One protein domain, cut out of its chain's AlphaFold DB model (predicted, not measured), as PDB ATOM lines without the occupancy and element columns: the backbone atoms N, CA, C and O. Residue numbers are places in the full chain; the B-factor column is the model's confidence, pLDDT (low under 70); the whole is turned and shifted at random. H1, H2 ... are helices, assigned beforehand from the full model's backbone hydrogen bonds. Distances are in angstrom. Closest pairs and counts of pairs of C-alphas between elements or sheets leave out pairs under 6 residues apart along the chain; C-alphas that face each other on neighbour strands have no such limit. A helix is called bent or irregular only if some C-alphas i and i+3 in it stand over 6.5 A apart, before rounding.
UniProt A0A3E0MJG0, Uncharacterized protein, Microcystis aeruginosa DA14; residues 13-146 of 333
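What this domain is: This is residues 13 to 146 of the 333 residues of an uncharacterized protein of Microcystis aeruginosa DA14 (UniProt A0A3E0MJG0). The longest helix, H5, runs beside H3 and H4 in a long, narrow bundle, and residues 139 to 146 stick out at one end. Through short H2, H1 folds back beside the start of H3. The printed part has 134 residues, 121 of them in five named helices, H1 to H5 in order along the chain, with no named strand; its class is all helix, and it is loose, with a radius of gyration of the C-alphas of 19.7 A and spans of 70 by 29 by 23 A.

Where its parts are: H5, residues 102 to 145, assigned as one helix by its hydrogen bonds, is bent: C-alphas 119 and 122 are 6.7 A apart. Its arms are H5a, 102 to 119, 26.0 A, and H5b, 122 to 145, 34.9 A, ending at (37.891, 52.014, 47.899). H4, 59 to 95, 51.4 A, is irregular: C-alphas 60 and 63 are 7.9 A apart. H3 is 35 to 56, 30.9 A; H2 28 to 32; H1 14 to 26, from (6.539, 84.167, 22.585).

How they stand to each other: H3, H4, H5a and H5b form a bundle, helices side by side. H5b touches H3, closest C-alphas Asn 46 and Ser 122, 4.9 A. H4 and H5a, a hairpin, only just touch, with 3 pairs of C-alphas within 8 A. H1 touches H3 with residues 16 to 20 alone. Each O i to N i+4 pair is within hydrogen-bond range in H1, H2, H3 and H5b; 29 of 33 in H4, 13 of 14 in H5a.

The domain as a whole: The printed part has no cut. Confidence is under 70 in 50 residues, among them 85 to 110.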
ATOM      1  N   PRO A  13       8.928  80.112  21.328       86.38
ATOM      2  CA  PRO A  13       8.550  80.882  22.502       86.38
ATOM      3  C   PRO A  13       8.100  82.295  22.110       86.38
ATOM      4  O   PRO A  13       8.662  82.945  21.223       86.38
ATOM      5  N   LYS A  14       7.104  82.824  22.831       85.69
ATOM      6  CA  LYS A  14       6.539  84.167  22.585       85.69
ATOM      7  C   LYS A  14       7.604  85.271  22.648       85.69
ATOM      8  O   LYS A  14       7.473  86.294  21.984       85.69
ATOM      9  N   GLN A  15       8.655  85.076  23.439       84.69
ATOM     10  CA  GLN A  15       9.786  85.989  23.585       84.69
ATOM     11  C   GLN A  15      10.613  86.074  22.298       84.69
ATOM     12  O   GLN A  15      10.943  87.174  21.864       84.69
ATOM     13  N   LEU A  16      10.884  84.939  21.649       88.25
ATOM     14  CA  LEU A  16      11.642  84.901  20.398       88.25
ATOM     15  C   LEU A  16      10.862  85.569  19.264       88.25
ATOM     16  O   LEU A  16      11.440  86.331  18.502       88.25
ATOM     17  N   GLN A  17       9.535  85.399  19.230       88.31
ATOM     18  CA  GLN A  17       8.671  86.118  18.286       88.31
ATOM     19  C   GLN A  17       8.689  87.637  18.504       88.31
ATOM     20  O   GLN A  17       8.634  88.403  17.543       88.31
ATOM     21  N   LYS A  18       8.761  88.097  19.761       89.75
ATOM     22  CA  LYS A  18       8.898  89.530  20.067       89.75
ATOM     23  C   LYS A  18      10.241  90.071  19.573       89.75
ATOM     24  O   LYS A  18      10.259  91.138  18.966       89.75
ATOM     25  N   ILE A  19      11.331  89.333  19.796       89.31
ATOM     26  CA  ILE A  19      12.675  89.703  19.325       89.31
ATOM     27  C   ILE A  19      12.730  89.704  17.794       89.31
ATOM     28  O   ILE A  19      13.252  90.651  17.213       89.31
ATOM     29  N   ASP A  20      12.150  88.699  17.138       91.38
ATOM     30  CA  ASP A  20      12.078  88.609  15.677       91.38
ATOM     31  C   ASP A  20      11.358  89.828  15.081       91.38
ATOM     32  O   ASP A  20      11.916  90.508  14.221       91.38
ATOM     33  N   ARG A  21      10.181  90.189  15.612       92.06
ATOM     34  CA  ARG A  21       9.449  91.397  15.187       92.06
ATOM     35  C   ARG A  21      10.224  92.682  15.470       92.06
ATOM     36  O   ARG A  21      10.258  93.575  14.628       92.06
ATOM     37  N   TYR A  22      10.854  92.782  16.639       92.19
ATOM     38  CA  TYR A  22      11.644  93.952  17.015       92.19
ATOM     39  C   TYR A  22      12.847  94.149  16.086       92.19
ATOM     40  O   TYR A  22      13.097  95.266  15.635       92.19
ATOM     41  N   LEU A  23      13.566  93.070  15.765       87.50
ATOM     42  CA  LEU A  23      14.694  93.101  14.839       87.50
ATOM     43  C   LEU A  23      14.233  93.397  13.414       87.50
ATOM     44  O   LEU A  23      14.897  94.165  12.730       87.50
ATOM     45  N   LEU A  24      13.101  92.843  12.972       89.12
ATOM     46  CA  LEU A  24      12.554  93.126  11.645       89.12
ATOM     47  C   LEU A  24      12.277  94.623  11.452       89.12
ATOM     48  O   LEU A  24      12.613  95.171  10.406       89.12
ATOM     49  N   LEU A  25      11.692  95.275  12.460       90.31
ATOM     50  CA  LEU A  25      11.276  96.678  12.385       90.31
ATOM     51  C   LEU A  25      12.429  97.666  12.621       90.31
ATOM     52  O   LEU A  25      12.508  98.675  11.929       90.31
ATOM     53  N   ASN A  26      13.321  97.386  13.577       89.12
ATOM     54  CA  ASN A  26      14.348  98.348  14.009       89.12
ATOM     55  C   ASN A  26      15.750  98.036  13.466       89.12
ATOM     56  O   ASN A  26      16.555  98.942  13.262       89.12
ATOM     57  N   TYR A  27      16.062  96.758  13.227       85.19
ATOM     58  CA  TYR A  27      17.402  96.293  12.849       85.19
ATOM     59  C   TYR A  27      17.349  95.236  11.731       85.19
ATOM     60  O   TYR A  27      17.837  94.111  11.911       85.19
ATOM     61  N   PRO A  28      16.810  95.569  10.540       80.31
ATOM     62  CA  PRO A  28      16.567  94.605   9.462       80.31
ATOM     63  C   PRO A  28      17.842  93.888   8.994       80.31
ATOM     64  O   PRO A  28      17.793  92.772   8.480       80.31
ATOM     65  N   ARG A  29      19.020  94.488   9.203       75.06
ATOM     66  CA  ARG A  29      20.316  93.849   8.926       75.06
ATOM     67  C   ARG A  29      20.583  92.650   9.841       75.06
ATOM     68  O   ARG A  29      20.868  91.569   9.340       75.06
ATOM     69  N   PHE A  30      20.396  92.805  11.151       79.62
ATOM     70  CA  PHE A  30      20.510  91.710  12.126       79.62
ATOM     71  C   PHE A  30      19.363  90.702  12.010       79.62
ATOM     72  O   PHE A  30      19.525  89.519  12.306       79.62
ATOM     73  N   TRP A  31      18.186  91.151  11.578       84.81
ATOM     74  CA  TRP A  31      17.070  90.246  11.335       84.81
ATOM     75  C   TRP A  31      17.359  89.272  10.190       84.81
ATOM     76  O   TRP A  31      17.063  88.081  10.298       84.81
ATOM     77  N   VAL A  32      17.978  89.767   9.115       77.62
ATOM     78  CA  VAL A  32      18.305  88.956   7.937       77.62
ATOM     79  C   VAL A  32      19.331  87.879   8.237       77.62
ATOM     80  O   VAL A  32      19.203  86.785   7.705       77.62
ATOM     81  N   THR A  33      20.305  88.125   9.112       75.94
ATOM     82  CA  THR A  33      21.262  87.080   9.516       75.94
ATOM     83  C   THR A  33      20.621  85.970  10.348       75.94
ATOM     84  O   THR A  33      21.249  84.939  10.577       75.94
ATOM     85  N   LYS A  34      19.381  86.172  10.826       83.81
ATOM     86  CA  LYS A  34      18.661  85.253  11.721       83.81
ATOM     87  C   LYS A  34      19.478  84.879  12.963       83.81
ATOM     88  O   LYS A  34      19.246  83.838  13.574       83.81
ATOM     89  N   VAL A  35      20.386  85.766  13.381       83.62
ATOM     90  CA  VAL A  35      21.315  85.536  14.500       83.62
ATOM     91  C   VAL A  35      20.588  85.203  15.801       83.62
ATOM     92  O   VAL A  35      21.028  84.344  16.550       83.62
ATOM     93  N   HIS A  36      19.431  85.817  16.046       87.00
ATOM     94  CA  HIS A  36      18.619  85.564  17.235       87.00
ATOM     95  C   HIS A  36      18.081  84.125  17.288       87.00
ATOM     96  O   HIS A  36      18.053  83.533  18.364       87.00
ATOM     97  N   TYR A  37      17.713  83.536  16.144       87.62
ATOM     98  CA  TYR A  37      17.349  82.119  16.069       87.62
ATOM     99  C   TYR A  37      18.570  81.221  16.259       87.62
ATOM    100  O   TYR A  37      18.483  80.233  16.980       87.62
ATOM    101  N   CYS A  38      19.707  81.582  15.656       84.94
ATOM    102  CA  CYS A  38      20.952  80.831  15.795       84.94
ATOM    103  C   CYS A  38      21.424  80.778  17.258       84.94
ATOM    104  O   CYS A  38      21.678  79.700  17.780       84.94
ATOM    105  N   ILE A  39      21.441  81.924  17.949       84.50
ATOM    106  CA  ILE A  39      21.764  82.010  19.379       84.50
ATOM    107  C   ILE A  39      20.786  81.167  20.194       84.50
ATOM    108  O   ILE A  39      21.212  80.338  20.991       84.50
ATOM    109  N   TYR A  40      19.480  81.360  19.999       88.50
ATOM    110  CA  TYR A  40      18.480  80.682  20.817       88.50
ATOM    111  C   TYR A  40      18.539  79.158  20.658       88.50
ATOM    112  O   TYR A  40      18.675  78.441  21.648       88.50
ATOM    113  N   TYR A  41      18.468  78.654  19.423       88.44
ATOM    114  CA  TYR A  41      18.473  77.212  19.181       88.44
ATOM    115  C   TYR A  41      19.847  76.587  19.393       88.44
ATOM    116  O   TYR A  41      19.912  75.478  19.907       88.44
ATOM    117  N   GLY A  42      20.930  77.288  19.060       84.88
ATOM    118  CA  GLY A  42      22.284  76.803  19.306       84.88
ATOM    119  C   GLY A  42      22.564  76.619  20.796       84.88
ATOM    120  O   GLY A  42      23.076  75.577  21.197       84.88
ATOM    121  N   LEU A  43      22.151  77.573  21.639       84.69
ATOM    122  CA  LEU A  43      22.252  77.432  23.096       84.69
ATOM    123  C   LEU A  43      21.317  76.347  23.642       84.69
ATOM    124  O   LEU A  43      21.708  75.598  24.532       84.69
ATOM    125  N   LEU A  44      20.098  76.235  23.110       86.88
ATOM    126  CA  LEU A  44      19.150  75.206  23.533       86.88
ATOM    127  C   LEU A  44      19.654  73.791  23.209       86.88
ATOM    128  O   LEU A  44      19.593  72.909  24.062       86.88
ATOM    129  N   VAL A  45      20.165  73.576  21.995       88.19
ATOM    130  CA  VAL A  45      20.746  72.295  21.566       88.19
ATOM    131  C   VAL A  45      21.978  71.972  22.401       88.19
ATOM    132  O   VAL A  45      22.065  70.864  22.921       88.19
ATOM    133  N   ASN A  46      22.866  72.948  22.619       86.00
ATOM    134  CA  ASN A  46      23.984  72.809  23.551       86.00
ATOM    135  C   ASN A  46      23.508  72.319  24.922       86.00
ATOM    136  O   ASN A  46      24.033  71.336  25.435       86.00
ATOM    137  N   LEU A  47      22.503  72.969  25.508       86.81
ATOM    138  CA  LEU A  47      21.988  72.605  26.824       86.81
ATOM    139  C   LEU A  47      21.455  71.165  26.850       86.81
ATOM    140  O   LEU A  47      21.798  70.403  27.748       86.81
ATOM    141  N   ILE A  48      20.639  70.787  25.862       90.62
ATOM    142  CA  ILE A  48      20.038  69.448  25.774       90.62
ATOM    143  C   ILE A  48      21.120  68.378  25.600       90.62
ATOM    144  O   ILE A  48      21.094  67.365  26.298       90.62
ATOM    145  N   LEU A  49      22.079  68.601  24.699       88.88
ATOM    146  CA  LEU A  49      23.149  67.648  24.424       88.88
ATOM    147  C   LEU A  49      24.101  67.501  25.613       88.88
ATOM    148  O   LEU A  49      24.433  66.381  25.988       88.88
ATOM    149  N   ASN A  50      24.490  68.602  26.259       84.81
ATOM    150  CA  ASN A  50      25.331  68.543  27.456       84.81
ATOM    151  C   ASN A  50      24.611  67.866  28.626       84.81
ATOM    152  O   ASN A  50      25.227  67.087  29.346       84.81
ATOM    153  N   LEU A  51      23.306  68.101  28.794       86.94
ATOM    154  CA  LEU A  51      22.512  67.394  29.796       86.94
ATOM    155  C   LEU A  51      22.456  65.888  29.498       86.94
ATOM    156  O   LEU A  51      22.645  65.076  30.400       86.94
ATOM    157  N   PHE A  52      22.249  65.508  28.236       88.62
ATOM    158  CA  PHE A  52      22.256  64.110  27.810       88.62
ATOM    159  C   PHE A  52      23.602  63.426  28.093       88.62
ATOM    160  O   PHE A  52      23.637  62.355  28.698       88.62
ATOM    161  N   VAL A  53      24.706  64.079  27.721       85.75
ATOM    162  CA  VAL A  53      26.086  63.656  28.005       85.75
ATOM    163  C   VAL A  53      26.294  63.477  29.509       85.75
ATOM    164  O   VAL A  53      26.756  62.428  29.949       85.75
ATOM    165  N   PHE A  54      25.891  64.462  30.312       83.25
ATOM    166  CA  PHE A  54      26.057  64.434  31.764       83.25
ATOM    167  C   PHE A  54      25.314  63.267  32.437       83.25
ATOM    168  O   PHE A  54      25.827  62.675  33.391       83.25
ATOM    169  N   LEU A  55      24.119  62.930  31.942       86.06
ATOM    170  CA  LEU A  55      23.282  61.858  32.486       86.06
ATOM    171  C   LEU A  55      23.694  60.457  32.011       86.06
ATOM    172  O   LEU A  55      23.492  59.494  32.745       86.06
ATOM    173  N   THR A  56      24.251  60.338  30.805       83.88
ATOM    174  CA  THR A  56      24.454  59.035  30.140       83.88
ATOM    175  C   THR A  56      25.885  58.515  30.259       83.88
ATOM    176  O   THR A  56      26.110  57.309  30.198       83.88
ATOM    177  N   ILE A  57      26.871  59.400  30.419       82.81
ATOM    178  CA  ILE A  57      28.278  58.998  30.361       82.81
ATOM    179  C   ILE A  57      28.719  58.226  31.599       82.81
ATOM    180  O   ILE A  57      28.554  58.669  32.737       82.81
ATOM    181  N   ASN A  58      29.364  57.092  31.327       77.25
ATOM    182  CA  ASN A  58      30.071  56.250  32.280       77.25
ATOM    183  C   ASN A  58      31.550  56.137  31.846       77.25
ATOM    184  O   ASN A  58      31.810  56.055  30.640       77.25
ATOM    185  N   PRO A  59      32.512  56.089  32.789       73.19
ATOM    186  CA  PRO A  59      33.935  55.931  32.483       73.19
ATOM    187  C   PRO A  59      34.268  54.788  31.516       73.19
ATOM    188  O   PRO A  59      35.186  54.922  30.716       73.19
ATOM    189  N   LYS A  60      33.515  53.682  31.541       71.56
ATOM    190  CA  LYS A  60      33.799  52.494  30.717       71.56
ATOM    191  C   LYS A  60      33.540  52.682  29.221       71.56
ATOM    192  O   LYS A  60      34.084  51.928  28.428       71.56
ATOM    193  N   ILE A  61      32.706  53.653  28.845       74.06
ATOM    194  CA  ILE A  61      32.248  53.851  27.459       74.06
ATOM    195  C   ILE A  61      32.702  55.189  26.870       74.06
ATOM    196  O   ILE A  61      32.261  55.550  25.783       74.06
ATOM    197  N   ILE A  62      33.538  55.960  27.576       71.50
ATOM    198  CA  ILE A  62      33.876  57.331  27.165       71.50
ATOM    199  C   ILE A  62      34.583  57.378  25.809       71.50
ATOM    200  O   ILE A  62      34.233  58.219  24.982       71.50
ATOM    201  N   ASP A  63      35.519  56.466  25.560       60.09
ATOM    202  CA  ASP A  63      36.285  56.451  24.314       60.09
ATOM    203  C   ASP A  63      35.372  56.149  23.118       60.09
ATOM    204  O   ASP A  63      35.368  56.895  22.139       60.09
ATOM    205  N   GLU A  64      34.509  55.134  23.234       72.06
ATOM    206  CA  GLU A  64      33.517  54.793  22.207       72.06
ATOM    207  C   GLU A  64      32.477  55.910  22.022       72.06
ATOM    208  O   GLU A  64      32.110  56.256  20.897       72.06
ATOM    209  N   PHE A  65      32.024  56.526  23.117       72.75
ATOM    210  CA  PHE A  65      31.058  57.621  23.081       72.75
ATOM    211  C   PHE A  65      31.622  58.846  22.354       72.75
ATOM    212  O   PHE A  65      30.973  59.388  21.458       72.75
ATOM    213  N   ILE A  66      32.841  59.271  22.697       64.94
ATOM    214  CA  ILE A  66      33.517  60.385  22.021       64.94
ATOM    215  C   ILE A  66      33.740  60.038  20.545       64.94
ATOM    216  O   ILE A  66      33.467  60.855  19.668       64.94
ATOM    217  N   GLN A  67      34.177  58.815  20.251       57.41
ATOM    218  CA  GLN A  67      34.541  58.407  18.899       57.41
ATOM    219  C   GLN A  67      33.346  58.291  17.945       57.41
ATOM    220  O   GLN A  67      33.458  58.687  16.788       57.41
ATOM    221  N   TYR A  68      32.206  57.763  18.392       69.31
ATOM    222  CA  TYR A  68      31.058  57.534  17.507       69.31
ATOM    223  C   TYR A  68      29.984  58.609  17.643       69.31
ATOM    224  O   TYR A  68      29.464  59.097  16.637       69.31
ATOM    225  N   PHE A  69      29.643  59.002  18.872       73.00
ATOM    226  CA  PHE A  69      28.502  59.881  19.110       73.00
ATOM    227  C   PHE A  69      28.834  61.341  18.815       73.00
ATOM    228  O   PHE A  69      28.074  62.010  18.118       73.00
ATOM    229  N   ILE A  70      29.988  61.837  19.276       68.75
ATOM    230  CA  ILE A  70      30.384  63.230  19.010       68.75
ATOM    231  C   ILE A  70      30.639  63.426  17.514       68.75
ATOM    232  O   ILE A  70      30.141  64.385  16.934       68.75
ATOM    233  N   VAL A  71      31.295  62.471  16.850       63.47
ATOM    234  CA  VAL A  71      31.508  62.517  15.393       63.47
ATOM    235  C   VAL A  71      30.186  62.546  14.621       63.47
ATOM    236  O   VAL A  71      30.037  63.330  13.683       63.47
ATOM    237  N   LEU A  72      29.195  61.744  15.024       72.62
ATOM    238  CA  LEU A  72      27.859  61.785  14.428       72.62
ATOM    239  C   LEU A  72      27.212  63.173  14.579       72.62
ATOM    240  O   LEU A  72      26.672  63.705  13.609       72.62
ATOM    241  N   ILE A  73      27.286  63.770  15.772       74.94
ATOM    242  CA  ILE A  73      26.762  65.120  16.026       74.94
ATOM    243  C   ILE A  73      27.483  66.159  15.163       74.94
ATOM    244  O   ILE A  73      26.819  67.005  14.568       74.94
ATOM    245  N   MET A  74      28.798  66.041  14.980       67.12
ATOM    246  CA  MET A  74      29.559  66.928  14.096       67.12
ATOM    247  C   MET A  74      29.101  66.860  12.638       67.12
ATOM    248  O   MET A  74      29.029  67.892  11.970       67.12
ATOM    249  N   PHE A  75      28.735  65.678  12.132       65.50
ATOM    250  CA  PHE A  75      28.151  65.565  10.791       65.50
ATOM    251  C   PHE A  75      26.802  66.280  10.686       65.50
ATOM    252  O   PHE A  75      26.530  66.947   9.684       65.50
ATOM    253  N   VAL A  76      25.965  66.173  11.720       73.38
ATOM    254  CA  VAL A  76      24.676  66.875  11.776       73.38
ATOM    255  C   VAL A  76      24.891  68.390  11.833       73.38
ATOM    256  O   VAL A  76      24.258  69.122  11.070       73.38
ATOM    257  N   GLU A  77      25.817  68.869  12.667       73.56
ATOM    258  CA  GLU A  77      26.203  70.283  12.757       73.56
ATOM    259  C   GLU A  77      26.714  70.818  11.414       73.56
ATOM    260  O   GLU A  77      26.265  71.873  10.963       73.56
ATOM    261  N   ALA A  78      27.588  70.069  10.734       62.00
ATOM    262  CA  ALA A  78      28.088  70.427   9.411       62.00
ATOM    263  C   ALA A  78      26.950  70.521   8.383       62.00
ATOM    264  O   ALA A  78      26.882  71.488   7.623       62.00
ATOM    265  N   GLY A  79      26.013  69.568   8.389       61.84
ATOM    266  CA  GLY A  79      24.830  69.598   7.526       61.84
ATOM    267  C   GLY A  79      23.941  70.821   7.777       61.84
ATOM    268  O   GLY A  79      23.545  71.503   6.828       61.84
ATOM    269  N   ILE A  80      23.672  71.146   9.045       72.50
ATOM    270  CA  ILE A  80      22.894  72.333   9.441       72.50
ATOM    271  C   ILE A  80      23.614  73.614   9.020       72.50
ATOM    272  O   ILE A  80      22.985  74.523   8.476       72.50
ATOM    273  N   PHE A  81      24.929  73.681   9.225       66.06
ATOM    274  CA  PHE A  81      25.740  74.819   8.822       66.06
ATOM    275  C   PHE A  81      25.699  75.035   7.303       66.06
ATOM    276  O   PHE A  81      25.445  76.154   6.850       66.06
ATOM    277  N   ILE A  82      25.872  73.967   6.514       60.12
ATOM    278  CA  ILE A  82      25.783  74.003   5.046       60.12
ATOM    279  C   ILE A  82      24.385  74.457   4.601       60.12
ATOM    280  O   ILE A  82      24.245  75.330   3.743       60.12
ATOM    281  N   PHE A  83      23.329  73.912   5.201       69.94
ATOM    282  CA  PHE A  83      21.966  74.328   4.887       69.94
ATOM    283  C   PHE A  83      21.741  75.819   5.182       69.94
ATOM    284  O   PHE A  83      21.223  76.561   4.341       69.94
ATOM    285  N   TRP A  84      22.163  76.275   6.362       73.38
ATOM    286  CA  TRP A  84      22.002  77.659   6.795       73.38
ATOM    287  C   TRP A  84      22.783  78.631   5.903       73.38
ATOM    288  O   TRP A  84      22.231  79.643   5.465       73.38
ATOM    289  N   ILE A  85      24.029  78.309   5.542       61.06
ATOM    290  CA  ILE A  85      24.853  79.191   4.706       61.06
ATOM    291  C   ILE A  85      24.324  79.307   3.272       61.06
ATOM    292  O   ILE A  85      24.394  80.405   2.704       61.06
ATOM    293  N   VAL A  86      23.763  78.221   2.719       57.66
ATOM    294  CA  VAL A  86      23.103  78.192   1.402       57.66
ATOM    295  C   VAL A  86      21.853  79.060   1.413       57.66
ATOM    296  O   VAL A  86      21.670  79.907   0.540       57.66
ATOM    297  N   LYS A  87      20.998  78.923   2.430       65.94
ATOM    298  CA  LYS A  87      19.821  79.796   2.558       65.94
ATOM    299  C   LYS A  87      20.220  81.259   2.668       65.94
ATOM    300  O   LYS A  87      19.624  82.115   2.018       65.94
ATOM    301  N   GLN A  88      21.290  81.529   3.402       67.38
ATOM    302  CA  GLN A  88      21.782  82.880   3.562       67.38
ATOM    303  C   GLN A  88      22.504  83.416   2.323       67.38
ATOM    304  O   GLN A  88      22.711  84.623   2.220       67.38
ATOM    305  N   SER A  89      23.007  82.567   1.418       60.16
ATOM    306  CA  SER A  89      23.687  83.035   0.199       60.16
ATOM    307  C   SER A  89      22.699  83.444  -0.858       60.16
ATOM    308  O   SER A  89      22.845  84.535  -1.399       60.16
ATOM    309  N   LEU A  90      21.659  82.636  -1.042       57.62
ATOM    310  CA  LEU A  90      20.531  82.969  -1.901       57.62
ATOM    311  C   LEU A  90      19.919  84.312  -1.482       57.62
ATOM    312  O   LEU A  90      19.827  85.226  -2.294       57.62
ATOM    313  N   TYR A  91      19.660  84.491  -0.184       62.09
ATOM    314  CA  TYR A  91      19.063  85.726   0.317       62.09
ATOM    315  C   TYR A  91      19.970  86.964   0.162       62.09
ATOM    316  O   TYR A  91      19.486  88.046  -0.160       62.09
ATOM    317  N   ASN A  92      21.291  86.846   0.367       59.97
ATOM    318  CA  ASN A  92      22.204  87.993   0.220       59.97
ATOM    319  C   ASN A  92      22.426  88.406  -1.246       59.97
ATOM    320  O   ASN A  92      22.663  89.585  -1.496       59.97
ATOM    321  N   VAL A  93      22.359  87.471  -2.202       52.22
ATOM    322  CA  VAL A  93      22.425  87.794  -3.643       52.22
ATOM    323  C   VAL A  93      21.209  88.626  -4.064       52.22
ATOM    324  O   VAL A  93      21.340  89.552  -4.861       52.22
ATOM    325  N   GLU A  94      20.046  88.347  -3.478       54.19
ATOM    326  CA  GLU A  94      18.778  89.007  -3.811       54.19
ATOM    327  C   GLU A  94      18.608  90.392  -3.159       54.19
ATOM    328  O   GLU A  94      17.866  91.226  -3.672       54.19
ATOM    329  N   LYS A  95      19.286  90.671  -2.036       53.97
ATOM    330  CA  LYS A  95      18.915  91.782  -1.138       53.97
ATOM    331  C   LYS A  95      19.350  93.189  -1.580       53.97
ATOM    332  O   LYS A  95      18.690  94.149  -1.199       53.97
ATOM    333  N   GLU A  96      20.439  93.350  -2.336       52.94
ATOM    334  CA  GLU A  96      20.983  94.696  -2.646       52.94
ATOM    335  C   GLU A  96      21.531  94.860  -4.076       52.94
ATOM    336  O   GLU A  96      22.292  95.792  -4.332       52.94
ATOM    337  N   TYR A  97      21.202  93.960  -5.016       52.31
ATOM    338  CA  TYR A  97      21.787  93.953  -6.373       52.31
ATOM    339  C   TYR A  97      23.334  94.057  -6.383       52.31
ATOM    340  O   TYR A  97      23.928  94.510  -7.358       52.31
ATOM    341  N   GLY A  98      24.003  93.658  -5.292       52.03
ATOM    342  CA  GLY A  98      25.460  93.721  -5.142       52.03
ATOM    343  C   GLY A  98      26.050  94.998  -4.517       52.03
ATOM    344  O   GLY A  98      27.272  95.078  -4.390       52.03
ATOM    345  N   ASN A  99      25.255  95.981  -4.080       51.84
ATOM    346  CA  ASN A  99      25.788  97.252  -3.564       51.84
ATOM    347  C   ASN A  99      26.131  97.229  -2.057       51.84
ATOM    348  O   ASN A  99      25.536  97.945  -1.256       51.84
ATOM    349  N   THR A 100      27.123  96.428  -1.658       56.28
ATOM    350  CA  THR A 100      27.568  96.353  -0.252       56.28
ATOM    351  C   THR A 100      28.712  97.328   0.040       56.28
ATOM    352  O   THR A 100      29.790  97.213  -0.552       56.28
ATOM    353  N   SER A 101      28.546  98.240   1.004       56.84
ATOM    354  CA  SER A 101      29.665  99.062   1.494       56.84
ATOM    355  C   SER A 101      30.596  98.253   2.415       56.84
ATOM    356  O   SER A 101      30.161  97.375   3.162       56.84
ATOM    357  N   SER A 102      31.906  98.533   2.377       51.03
ATOM    358  CA  SER A 102      32.930  97.711   3.051       51.03
ATOM    359  C   SER A 102      32.740  97.568   4.570       51.03
ATOM    360  O   SER A 102      33.034  96.509   5.118       51.03
ATOM    361  N   GLY A 103      32.231  98.600   5.253       55.62
ATOM    362  CA  GLY A 103      31.974  98.550   6.699       55.62
ATOM    363  C   GLY A 103      30.770  97.681   7.075       55.62
ATOM    364  O   GLY A 103      30.763  97.053   8.130       55.62
ATOM    365  N   ILE A 104      29.776  97.590   6.188       61.78
ATOM    366  CA  ILE A 104      28.587  96.751   6.386       61.78
ATOM    367  C   ILE A 104      28.960  95.271   6.248       61.78
ATOM    368  O   ILE A 104      28.534  94.454   7.060       61.78
ATOM    369  N   GLY A 105      29.840  94.943   5.295       62.94
ATOM    370  CA  GLY A 105      30.348  93.580   5.124       62.94
ATOM    371  C   GLY A 105      31.084  93.041   6.356       62.94
ATOM    372  O   GLY A 105      30.913  91.878   6.704       62.94
ATOM    373  N   LEU A 106      31.851  93.880   7.065       60.31
ATOM    374  CA  LEU A 106      32.588  93.467   8.268       60.31
ATOM    375  C   LEU A 106      31.649  93.048   9.406       60.31
ATOM    376  O   LEU A 106      31.871  92.022  10.046       60.31
ATOM    377  N   LEU A 107      30.577  93.809   9.635       67.56
ATOM    378  CA  LEU A 107      29.597  93.501  10.675       67.56
ATOM    379  C   LEU A 107      28.831  92.206  10.369       67.56
ATOM    380  O   LEU A 107      28.639  91.385  11.265       67.56
ATOM    381  N   GLU A 108      28.444  91.983   9.112       69.31
ATOM    382  CA  GLU A 108      27.809  90.726   8.703       69.31
ATOM    383  C   GLU A 108      28.731  89.524   8.917       69.31
ATOM    384  O   GLU A 108      28.286  88.494   9.419       69.31
ATOM    385  N   ILE A 109      30.022  89.665   8.612       64.12
ATOM    386  CA  ILE A 109      31.014  88.607   8.830       64.12
ATOM    387  C   ILE A 109      31.153  88.286  10.312       64.12
ATOM    388  O   ILE A 109      31.096  87.116  10.667       64.12
ATOM    389  N   ILE A 110      31.270  89.292  11.184       69.81
ATOM    390  CA  ILE A 110      31.330  89.057  12.636       69.81
ATOM    391  C   ILE A 110      30.105  88.260  13.096       69.81
ATOM    392  O   ILE A 110      30.243  87.286  13.835       69.81
ATOM    393  N   ILE A 111      28.911  88.633  12.626       75.06
ATOM    394  CA  ILE A 111      27.671  87.943  12.991       75.06
ATOM    395  C   ILE A 111      27.658  86.505  12.466       75.06
ATOM    396  O   ILE A 111      27.267  85.595  13.198       75.06
ATOM    397  N   TYR A 112      28.081  86.275  11.222       71.50
ATOM    398  CA  TYR A 112      28.123  84.933  10.647       71.50
ATOM    399  C   TYR A 112      29.172  84.045  11.316       71.50
ATOM    400  O   TYR A 112      28.882  82.882  11.585       71.50
ATOM    401  N   THR A 113      30.342  84.587  11.656       69.56
ATOM    402  CA  THR A 113      31.366  83.878  12.430       69.56
ATOM    403  C   THR A 113      30.837  83.510  13.809       69.56
ATOM    404  O   THR A 113      30.988  82.371  14.236       69.56
ATOM    405  N   LEU A 114      30.141  84.428  14.484       75.88
ATOM    406  CA  LEU A 114      29.521  84.149  15.778       75.88
ATOM    407  C   LEU A 114      28.455  83.046  15.672       75.88
ATOM    408  O   LEU A 114      28.415  82.151  16.508       75.88
ATOM    409  N   CYS A 115      27.639  83.057  14.616       78.69
ATOM    410  CA  CYS A 115      26.680  81.984  14.338       78.69
ATOM    411  C   CYS A 115      27.374  80.638  14.096       78.69
ATOM    412  O   CYS A 115      26.932  79.626  14.631       78.69
ATOM    413  N   ALA A 116      28.460  80.626  13.321       73.12
ATOM    414  CA  ALA A 116      29.239  79.422  13.052       73.12
ATOM    415  C   ALA A 116      29.801  78.829  14.349       73.12
ATOM    416  O   ALA A 116      29.606  77.647  14.607       73.12
ATOM    417  N   VAL A 117      30.412  79.672  15.191       74.19
ATOM    418  CA  VAL A 117      30.933  79.277  16.507       74.19
ATOM    419  C   VAL A 117      29.828  78.705  17.388       74.19
ATOM    420  O   VAL A 117      30.033  77.689  18.039       74.19
ATOM    421  N   ILE A 118      28.642  79.315  17.401       80.06
ATOM    422  CA  ILE A 118      27.513  78.804  18.188       80.06
ATOM    423  C   ILE A 118      27.074  77.425  17.687       80.06
ATOM    424  O   ILE A 118      26.861  76.537  18.509       80.06
ATOM    425  N   ILE A 119      26.974  77.222  16.372       78.56
ATOM    426  CA  ILE A 119      26.563  75.934  15.793       78.56
ATOM    427  C   ILE A 119      27.585  74.835  16.104       78.56
ATOM    428  O   ILE A 119      27.184  73.732  16.448       78.56
ATOM    429  N   THR A 120      28.882  75.129  16.017       71.56
ATOM    430  CA  THR A 120      29.941  74.132  16.261       71.56
ATOM    431  C   THR A 120      30.315  73.982  17.737       71.56
ATOM    432  O   THR A 120      31.063  73.076  18.105       71.56
ATOM    433  N   SER A 121      29.813  74.859  18.613       78.94
ATOM    434  CA  SER A 121      30.136  74.822  20.043       78.94
ATOM    435  C   SER A 121      29.573  73.604  20.775       78.94
ATOM    436  O   SER A 121      30.132  73.229  21.805       78.94
ATOM    437  N   SER A 122      28.516  72.958  20.268       81.62
ATOM    438  CA  SER A 122      27.926  71.776  20.913       81.62
ATOM    439  C   SER A 122      28.883  70.603  20.980       81.62
ATOM    440  O   SER A 122      29.062  70.046  22.058       81.62
ATOM    441  N   SER A 123      29.586  70.291  19.898       76.19
ATOM    442  CA  SER A 123      30.603  69.238  19.915       76.19
ATOM    443  C   SER A 123      31.724  69.509  20.931       76.19
ATOM    444  O   SER A 123      32.106  68.615  21.684       76.19
ATOM    445  N   LEU A 124      32.201  70.756  21.029       71.94
ATOM    446  CA  LEU A 124      33.249  71.137  21.987       71.94
ATOM    447  C   LEU A 124      32.772  71.047  23.443       71.94
ATOM    448  O   LEU A 124      33.463  70.495  24.301       71.94
ATOM    449  N   THR A 125      31.590  71.589  23.734       78.94
ATOM    450  CA  THR A 125      31.045  71.579  25.097       78.94
ATOM    451  C   THR A 125      30.685  70.165  25.543       78.94
ATOM    452  O   THR A 125      30.967  69.812  26.684       78.94
ATOM    453  N   MET A 126      30.166  69.322  24.644       78.75
ATOM    454  CA  MET A 126      29.904  67.908  24.924       78.75
ATOM    455  C   MET A 126      31.175  67.154  25.316       78.75
ATOM    456  O   MET A 126      31.157  66.431  26.311       78.75
ATOM    457  N   THR A 127      32.280  67.345  24.587       74.75
ATOM    458  CA  THR A 127      33.580  66.744  24.931       74.75
ATOM    459  C   THR A 127      34.044  67.197  26.314       74.75
ATOM    460  O   THR A 127      34.416  66.371  27.149       74.75
ATOM    461  N   ALA A 128      33.960  68.499  26.603       72.25
ATOM    462  CA  ALA A 128      34.338  69.039  27.908       72.25
ATOM    463  C   ALA A 128      33.475  68.463  29.047       72.25
ATOM    464  O   ALA A 128      33.997  68.048  30.083       72.25
ATOM    465  N   THR A 129      32.159  68.378  28.844       77.06
ATOM    466  CA  THR A 129      31.218  67.817  29.823       77.06
ATOM    467  C   THR A 129      31.442  66.319  30.032       77.06
ATOM    468  O   THR A 129      31.394  65.854  31.172       77.06
ATOM    469  N   ALA A 130      31.752  65.566  28.973       75.50
ATOM    470  CA  ALA A 130      32.099  64.147  29.047       75.50
ATOM    471  C   ALA A 130      33.336  63.900  29.917       75.50
ATOM    472  O   ALA A 130      33.318  63.051  30.816       75.50
ATOM    473  N   MET A 131      34.392  64.685  29.689       71.75
ATOM    474  CA  MET A 131      35.626  64.618  30.470       71.75
ATOM    475  C   MET A 131      35.381  64.994  31.932       71.75
ATOM    476  O   MET A 131      35.790  64.263  32.834       71.75
ATOM    477  N   TYR A 132      34.655  66.091  32.177       75.69
ATOM    478  CA  TYR A 132      34.323  66.536  33.529       75.69
ATOM    479  C   TYR A 132      33.506  65.489  34.299       75.69
ATOM    480  O   TYR A 132      33.831  65.152  35.440       75.69
ATOM    481  N   ARG A 133      32.464  64.931  33.670       77.75
ATOM    482  CA  ARG A 133      31.609  63.915  34.292       77.75
ATOM    483  C   ARG A 133      32.403  62.661  34.637       77.75
ATOM    484  O   ARG A 133      32.284  62.160  35.753       77.75
ATOM    485  N   THR A 134      33.257  62.204  33.730       73.00
ATOM    486  CA  THR A 134      34.097  61.020  33.949       73.00
ATOM    487  C   THR A 134      35.087  61.236  35.086       73.00
ATOM    488  O   THR A 134      35.159  60.411  35.993       73.00
ATOM    489  N   ALA A 135      35.765  62.388  35.116       69.00
ATOM    490  CA  ALA A 135      36.653  62.747  36.217       69.00
ATOM    491  C   ALA A 135      35.919  62.770  37.573       69.00
ATOM    492  O   ALA A 135      36.468  62.325  38.582       69.00
ATOM    493  N   SER A 136      34.666  63.246  37.603       71.00
ATOM    494  CA  SER A 136      33.857  63.264  38.830       71.00
ATOM    495  C   SER A 136      33.499  61.864  39.339       71.00
ATOM    496  O   SER A 136      33.552  61.630  40.544       71.00
ATOM    497  N   LEU A 137      33.176  60.933  38.436       73.19
ATOM    498  CA  LEU A 137      32.785  59.564  38.780       73.19
ATOM    499  C   LEU A 137      33.983  58.746  39.276       73.19
ATOM    500  O   LEU A 137      33.904  58.126  40.331       73.19
ATOM    501  N   VAL A 138      35.123  58.851  38.588       69.56
ATOM    502  CA  VAL A 138      36.382  58.199  38.988       69.56
ATOM    503  C   VAL A 138      36.842  58.674  40.375       69.56
ATOM    504  O   VAL A 138      37.283  57.882  41.208       69.56
ATOM    505  N   ARG A 139      36.695  59.973  40.678       61.53
ATOM    506  CA  ARG A 139      37.009  60.510  42.013       61.53
ATOM    507  C   ARG A 139      36.111  59.919  43.114       61.53
ATOM    508  O   ARG A 139      36.584  59.727  44.229       61.53
ATOM    509  N   MET A 140      34.838  59.642  42.832       60.28
ATOM    510  CA  MET A 140      33.921  59.059  43.820       60.28
ATOM    511  C   MET A 140      34.268  57.597  44.136       60.28
ATOM    512  O   MET A 140      34.351  57.248  45.314       60.28
ATOM    513  N   GLU A 141      34.547  56.782  43.114       59.88
ATOM    514  CA  GLU A 141      34.943  55.369  43.275       59.88
ATOM    515  C   GLU A 141      36.246  55.238  44.088       59.88
ATOM    516  O   GLU A 141      36.310  54.503  45.071       59.88
ATOM    517  N   THR A 142      37.255  56.063  43.790       55.06
ATOM    518  CA  THR A 142      38.527  56.060  44.544       55.06
ATOM    519  C   THR A 142      38.383  56.470  46.014       55.06
ATOM    520  O   THR A 142      39.103  55.960  46.870       55.06
ATOM    521  N   SER A 143      37.447  57.364  46.351       53.66
ATOM    522  CA  SER A 143      37.209  57.755  47.751       53.66
ATOM    523  C   SER A 143      36.536  56.661  48.586       53.66
ATOM    524  O   SER A 143      36.704  56.633  49.805       53.66
ATOM    525  N   THR A 144      35.804  55.752  47.938       51.28
ATOM    526  CA  THR A 144      35.137  54.627  48.602       51.28
ATOM    527  C   THR A 144      36.104  53.460  48.800       51.28
ATOM    528  O   THR A 144      36.226  52.982  49.923       51.28
ATOM    529  N   GLU A 145      36.893  53.094  47.785       48.34
ATOM    530  CA  GLU A 145      37.891  52.014  47.899       48.34
ATOM    531  C   GLU A 145      39.074  52.372  48.817       48.34
ATOM    532  O   GLU A 145      39.533  51.532  49.586       48.34
ATOM    533  N   CYS A 146      39.559  53.621  48.827       42.59
ATOM    534  CA  CYS A 146      40.659  54.005  49.726       42.59
ATOM    535  C   CYS A 146      40.249  54.130  51.202       42.59
ATOM    536  O   CYS A 146      41.128  54.134  52.061       42.59
TER     537      CYS A 146